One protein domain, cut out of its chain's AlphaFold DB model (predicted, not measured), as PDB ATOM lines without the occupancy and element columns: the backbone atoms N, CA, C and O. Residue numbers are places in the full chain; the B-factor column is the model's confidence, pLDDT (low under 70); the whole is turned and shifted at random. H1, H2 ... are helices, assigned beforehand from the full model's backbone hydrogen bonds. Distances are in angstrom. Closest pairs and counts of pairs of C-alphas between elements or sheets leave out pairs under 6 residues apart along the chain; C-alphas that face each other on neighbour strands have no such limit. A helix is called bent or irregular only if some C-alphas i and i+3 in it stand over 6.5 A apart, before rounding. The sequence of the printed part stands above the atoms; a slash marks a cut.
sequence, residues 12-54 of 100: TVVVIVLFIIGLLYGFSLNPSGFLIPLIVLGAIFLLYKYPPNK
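What this domain is: This is residues 12 to 54 of the 100 residues of an uncharacterized protein of Paenibacillus sp. NEAU-GSW1 (UniProt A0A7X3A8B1). Two straight helices of nearly equal length, H2 and H1, meet at their ends in a wide corner, so that the model looks like an open V or L. A single residue makes the corner, the space between the two arms is empty, and a short tail with no named element runs on from the far end of H2. The printed part has 43 residues, with two named helices in the order H1, H2 and no named strand; its class is all helix. It is extended, with a radius of gyration of the C-alphas of 14.8 A, and flat, spanning 46 by 25 by 8 A.

Where its parts are: H2, the longest helix with 19 residues, holds residues 31 to 49 and measures 26.1 A from first to last C-alpha. Its C-alpha 31 is at (-22.147, -28.735, -26.730) and its C-alpha 49 at (-31.322, -22.814, -50.408). H2 is neither bent nor irregular, but only just: C-alphas 33 and 36 are 6.1 A apart. H1 holds residues 12 to 29, 25.8 A long, and begins with C-alpha 12 at (-48.560, -31.448, -22.886).

How they stand to each other: H1 and H2 touch only at the corner by their tight link, Asn 30, with 4 pairs of C-alphas within 8 A. H1 touches H2 with residues 26 to 27 alone, and H2 touches H1 with residues 33 to 35 alone; the closest C-alphas of the two helices are those of Phe 27 and Phe 34, 6.1 A apart. The lines of the two helices are about perpendicular, at 75 degrees, and their centres are 20.1 A apart. In H1 every O i to N i+4 pair is within hydrogen-bond range; in H2 14 of 15 are.

The domain as a whole: The C-alphas of Val 14 and Lys 54 are the two farthest apart, at 46.1 A. Residues 12 to 22 of H1 stand free, and so do residues 36 to 54, of which 36 to 49 belong to H2. The printed part has no cut and no long link. The mean pLDDT of the printed part is 87.2; residues 53 to 54 are under 70.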
ATOM      1  N   THR A  12     -49.281 -31.887 -21.684       91.06
ATOM      2  CA  THR A  12     -48.560 -31.448 -22.886       91.06
ATOM      3  C   THR A  12     -47.622 -30.290 -22.566       91.06
ATOM      4  O   THR A  12     -46.471 -30.304 -22.993       91.06
ATOM      5  N   VAL A  13     -48.080 -29.319 -21.769       91.81
ATOM      6  CA  VAL A  13     -47.246 -28.193 -21.321       91.81
ATOM      7  C   VAL A  13     -46.057 -28.701 -20.506       91.81
ATOM      8  O   VAL A  13     -44.924 -28.323 -20.787       91.81
ATOM      9  N   VAL A  14     -46.294 -29.597 -19.545       95.31
ATOM     10  CA  VAL A  14     -45.236 -30.158 -18.688       95.31
ATOM     11  C   VAL A  14     -44.188 -30.905 -19.512       95.31
ATOM     12  O   VAL A  14     -42.994 -30.682 -19.322       95.31
ATOM     13  N   VAL A  15     -44.613 -31.742 -20.463       95.31
ATOM     14  CA  VAL A  15     -43.695 -32.485 -21.342       95.31
ATOM     15  C   VAL A  15     -42.857 -31.534 -22.194       95.31
ATOM     16  O   VAL A  15     -41.647 -31.722 -22.290       95.31
ATOM     17  N   ILE A  16     -43.463 -30.492 -22.770       94.75
ATOM     18  CA  ILE A  16     -42.736 -29.494 -23.569       94.75
ATOM     19  C   ILE A  16     -41.708 -28.753 -22.709       94.75
ATOM     20  O   ILE A  16     -40.569 -28.573 -23.136       94.75
ATOM     21  N   VAL A  17     -42.076 -28.358 -21.490       95.38
ATOM     22  CA  VAL A  17     -41.163 -27.660 -20.573       95.38
ATOM     23  C   VAL A  17     -39.984 -28.556 -20.187       95.38
ATOM     24  O   VAL A  17     -38.837 -28.124 -20.303       95.38
ATOM     25  N   LEU A  18     -40.232 -29.813 -19.802       95.88
ATOM     26  CA  LEU A  18     -39.162 -30.773 -19.495       95.88
ATOM     27  C   LEU A  18     -38.268 -31.039 -20.706       95.88
ATOM     28  O   LEU A  18     -37.051 -31.122 -20.558       95.88
ATOM     29  N   PHE A  19     -38.857 -31.142 -21.898       94.12
ATOM     30  CA  PHE A  19     -38.111 -31.335 -23.132       94.12
ATOM     31  C   PHE A  19     -37.156 -30.167 -23.396       94.12
ATOM     32  O   PHE A  19     -35.978 -30.399 -23.652       94.12
ATOM     33  N   ILE A  20     -37.631 -28.924 -23.263       93.88
ATOM     34  CA  ILE A  20     -36.801 -27.721 -23.436       93.88
ATOM     35  C   ILE A  20     -35.671 -27.688 -22.402       93.88
ATOM     36  O   ILE A  20     -34.516 -27.477 -22.770       93.88
ATOM     37  N   ILE A  21     -35.977 -27.931 -21.125       93.38
ATOM     38  CA  ILE A  21     -34.970 -27.942 -20.053       93.38
ATOM     39  C   ILE A  21     -33.922 -29.034 -20.305       93.38
ATOM     40  O   ILE A  21     -32.725 -28.768 -20.200       93.38
ATOM     41  N   GLY A  22     -34.349 -30.237 -20.692       86.31
ATOM     42  CA  GLY A  22     -33.452 -31.344 -21.023       86.31
ATOM     43  C   GLY A  22     -32.549 -31.038 -22.217       86.31
ATOM     44  O   GLY A  22     -31.357 -31.341 -22.177       86.31
ATOM     45  N   LEU A  23     -33.085 -30.376 -23.248       86.56
ATOM     46  CA  LEU A  23     -32.317 -29.923 -24.410       86.56
ATOM     47  C   LEU A  23     -31.244 -28.904 -24.019       86.56
ATOM     48  O   LEU A  23     -30.090 -29.048 -24.418       86.56
ATOM     49  N   LEU A  24     -31.608 -27.903 -23.215       86.69
ATOM     50  CA  LEU A  24     -30.681 -26.868 -22.751       86.69
ATOM     51  C   LEU A  24     -29.584 -27.455 -21.859       86.69
ATOM     52  O   LEU A  24     -28.408 -27.152 -22.048       86.69
ATOM     53  N   TYR A  25     -29.947 -28.342 -20.932       87.25
ATOM     54  CA  TYR A  25     -28.987 -28.996 -20.047       87.25
ATOM     55  C   TYR A  25     -28.026 -29.915 -20.818       87.25
ATOM     56  O   TYR A  25     -26.813 -29.873 -20.603       87.25
ATOM     57  N   GLY A  26     -28.546 -30.696 -21.773       82.19
ATOM     58  CA  GLY A  26     -27.734 -31.535 -22.659       82.19
ATOM     59  C   GLY A  26     -26.776 -30.720 -23.532       82.19
ATOM     60  O   GLY A  26     -25.614 -31.100 -23.691       82.19
ATOM     61  N   PHE A  27     -27.233 -29.566 -24.024       83.06
ATOM     62  CA  PHE A  27     -26.407 -28.627 -24.776       83.06
ATOM     63  C   PHE A  27     -25.295 -28.003 -23.918       83.06
ATOM     64  O   PHE A  27     -24.169 -27.875 -24.392       83.06
ATOM     65  N   SER A  28     -25.570 -27.655 -22.656       83.25
ATOM     66  CA  SER A  28     -24.558 -27.099 -21.744       83.25
ATOM     67  C   SER A  28     -23.483 -28.107 -21.335       83.25
ATOM     68  O   SER A  28     -22.327 -27.717 -21.193       83.25
ATOM     69  N   LEU A  29     -23.832 -29.384 -21.153       82.06
ATOM     70  CA  LEU A  29     -22.871 -30.415 -20.738       82.06
ATOM     71  C   LEU A  29     -21.982 -30.911 -21.884       82.06
ATOM     72  O   LEU A  29     -20.789 -31.115 -21.685       82.06
ATOM     73  N   ASN A  30     -22.553 -31.126 -23.072       82.25
ATOM     74  CA  ASN A  30     -21.824 -31.634 -24.235       82.25
ATOM     75  C   ASN A  30     -22.217 -30.852 -25.493       82.25
ATOM     76  O   ASN A  30     -22.912 -31.382 -26.369       82.25
ATOM     77  N   PRO A  31     -21.760 -29.594 -25.619       77.19
ATOM     78  CA  PRO A  31     -22.147 -28.735 -26.730       77.19
ATOM     79  C   PRO A  31     -21.730 -29.329 -28.076       77.19
ATOM     80  O   PRO A  31     -22.493 -29.259 -29.033       77.19
ATOM     81  N   SER A  32     -20.573 -29.994 -28.157       76.31
ATOM     82  CA  SER A  32     -20.083 -30.621 -29.393       76.31
ATOM     83  C   SER A  32     -21.032 -31.690 -29.952       76.31
ATOM     84  O   SER A  32     -21.240 -31.736 -31.163       76.31
ATOM     85  N   GLY A  33     -21.661 -32.501 -29.094       81.69
ATOM     86  CA  GLY A  33     -22.573 -33.576 -29.507       81.69
ATOM     87  C   GLY A  33     -23.882 -33.080 -30.130       81.69
ATOM     88  O   GLY A  33     -24.423 -33.728 -31.021       81.69
ATOM     89  N   PHE A  34     -24.364 -31.905 -29.715       82.50
ATOM     90  CA  PHE A  34     -25.577 -31.279 -30.257       82.50
ATOM     91  C   PHE A  34     -25.287 -30.269 -31.371       82.50
ATOM     92  O   PHE A  34     -26.092 -30.093 -32.286       82.50
ATOM     93  N   LEU A  35     -24.130 -29.612 -31.323       83.69
ATOM     94  CA  LEU A  35     -23.767 -28.566 -32.268       83.69
ATOM     95  C   LEU A  35     -23.433 -29.136 -33.652       83.69
ATOM     96  O   LEU A  35     -23.824 -28.543 -34.652       83.69
ATOM     97  N   ILE A  36     -22.782 -30.304 -33.727       87.06
ATOM     98  CA  ILE A  36     -22.480 -30.974 -35.004       87.06
ATOM     99  C   ILE A  36     -23.757 -31.273 -35.807       87.06
ATOM    100  O   ILE A  36     -23.851 -30.784 -36.933       87.06
ATOM    101  N   PRO A  37     -24.761 -32.012 -35.291       88.38
ATOM    102  CA  PRO A  37     -25.968 -32.299 -36.065       88.38
ATOM    103  C   PRO A  37     -26.755 -31.030 -36.412       88.38
ATOM    104  O   PRO A  37     -27.275 -30.930 -37.522       88.38
ATOM    105  N   LEU A  38     -26.793 -30.034 -35.516       90.50
ATOM    106  CA  LEU A  38     -27.449 -28.751 -35.781       90.50
ATOM    107  C   LEU A  38     -26.771 -27.987 -36.930       90.50
ATOM    108  O   LEU A  38     -27.451 -27.507 -37.839       90.50
ATOM    109  N   ILE A  39     -25.437 -27.910 -36.919       91.62
ATOM    110  CA  ILE A  39     -24.655 -27.273 -37.983       91.62
ATOM    111  C   ILE A  39     -24.785 -28.054 -39.286       91.62
ATOM    112  O   ILE A  39     -24.945 -27.430 -40.326       91.62
ATOM    113  N   VAL A  40     -24.750 -29.387 -39.264       95.00
ATOM    114  CA  VAL A  40     -24.914 -30.208 -40.475       95.00
ATOM    115  C   VAL A  40     -26.283 -29.964 -41.105       95.00
ATOM    116  O   VAL A  40     -26.359 -29.686 -42.300       95.00
ATOM    117  N   LEU A  41     -27.359 -29.988 -40.311       95.00
ATOM    118  CA  LEU A  41     -28.708 -29.697 -40.800       95.00
ATOM    119  C   LEU A  41     -28.798 -28.268 -41.361       95.00
ATOM    120  O   LEU A  41     -29.327 -28.059 -42.453       95.00
ATOM    121  N   GLY A  42     -28.235 -27.294 -40.640       94.75
ATOM    122  CA  GLY A  42     -28.180 -25.897 -41.065       94.75
ATOM    123  C   GLY A  42     -27.369 -25.697 -42.345       94.75
ATOM    124  O   GLY A  42     -27.811 -24.983 -43.240       94.75
ATOM    125  N   ALA A  43     -26.224 -26.362 -42.477       94.12
ATOM    126  CA  ALA A  43     -25.366 -26.313 -43.654       94.12
ATOM    127  C   ALA A  43     -26.048 -26.959 -44.863       94.12
ATOM    128  O   ALA A  43     -26.050 -26.365 -45.936       94.12
ATOM    129  N   ILE A  44     -26.691 -28.121 -44.696       94.00
ATOM    130  CA  ILE A  44     -27.485 -28.757 -45.758       94.00
ATOM    131  C   ILE A  44     -28.614 -27.826 -46.197       94.00
ATOM    132  O   ILE A  44     -28.784 -27.613 -47.393       94.00
ATOM    133  N   PHE A  45     -29.359 -27.235 -45.259       94.00
ATOM    134  CA  PHE A  45     -30.420 -26.282 -45.582       94.00
ATOM    135  C   PHE A  45     -29.879 -25.040 -46.303       94.00
ATOM    136  O   PHE A  45     -30.460 -24.592 -47.293       94.00
ATOM    137  N   LEU A  46     -28.747 -24.505 -45.843       93.00
ATOM    138  CA  LEU A  46     -28.096 -23.346 -46.441       93.00
ATOM    139  C   LEU A  46     -27.630 -23.648 -47.866       93.00
ATOM    140  O   LEU A  46     -27.925 -22.867 -48.764       93.00
ATOM    141  N   LEU A  47     -26.965 -24.782 -48.094       88.81
ATOM    142  CA  LEU A  47     -26.534 -25.213 -49.425       88.81
ATOM    143  C   LEU A  47     -27.719 -25.615 -50.310       88.81
ATOM    144  O   LEU A  47     -27.676 -25.394 -51.513       88.81
ATOM    145  N   TYR A  48     -28.794 -26.172 -49.758       89.75
ATOM    146  CA  TYR A  48     -30.020 -26.433 -50.510       89.75
ATOM    147  C   TYR A  48     -30.656 -25.122 -50.990       89.75
ATOM    148  O   TYR A  48     -31.028 -24.990 -52.157       89.75
ATOM    149  N   LYS A  49     -30.749 -24.128 -50.100       90.56
ATOM    150  CA  LYS A  49     -31.322 -22.814 -50.408       90.56
ATOM    151  C   LYS A  49     -30.426 -21.993 -51.337       90.56
ATOM    152  O   LYS A  49     -30.927 -21.299 -52.225       90.56
ATOM    153  N   TYR A  50     -29.120 -22.074 -51.126       87.38
ATOM    154  CA  TYR A  50     -28.083 -21.364 -51.860       87.38
ATOM    155  C   TYR A  50     -27.087 -22.383 -52.422       87.38
ATOM    156  O   TYR A  50     -25.981 -22.527 -51.895       87.38
ATOM    157  N   PRO A  51     -27.471 -23.110 -53.490       79.50
ATOM    158  CA  PRO A  51     -26.611 -24.126 -54.071       79.50
ATOM    159  C   PRO A  51     -25.288 -23.502 -54.522       79.50
ATOM    160  O   PRO A  51     -25.300 -22.546 -55.310       79.50
ATOM    161  N   PRO A  52     -24.138 -24.049 -54.082       71.88
ATOM    162  CA  PRO A  52     -22.819 -23.489 -54.376       71.88
ATOM    163  C   PRO A  52     -22.479 -23.518 -55.874       71.88
ATOM    164  O   PRO A  52     -21.579 -22.812 -56.321       71.88
ATOM    165  N   ASN A  53     -23.251 -24.245 -56.692       62.31
ATOM    166  CA  ASN A  53     -23.145 -24.214 -58.152       62.31
ATOM    167  C   ASN A  53     -23.401 -22.829 -58.772       62.31
ATOM    168  O   ASN A  53     -23.000 -22.608 -59.914       62.31
ATOM    169  N   LYS A  54     -23.993 -21.870 -58.044       59.19
ATOM    170  CA  LYS A  54     -24.070 -20.473 -58.511       59.19
ATOM    171  C   LYS A  54     -22.741 -19.714 -58.404       59.19
ATOM    172  O   LYS A  54     -22.590 -18.684 -59.048       59.19
TER     173      LYS A  54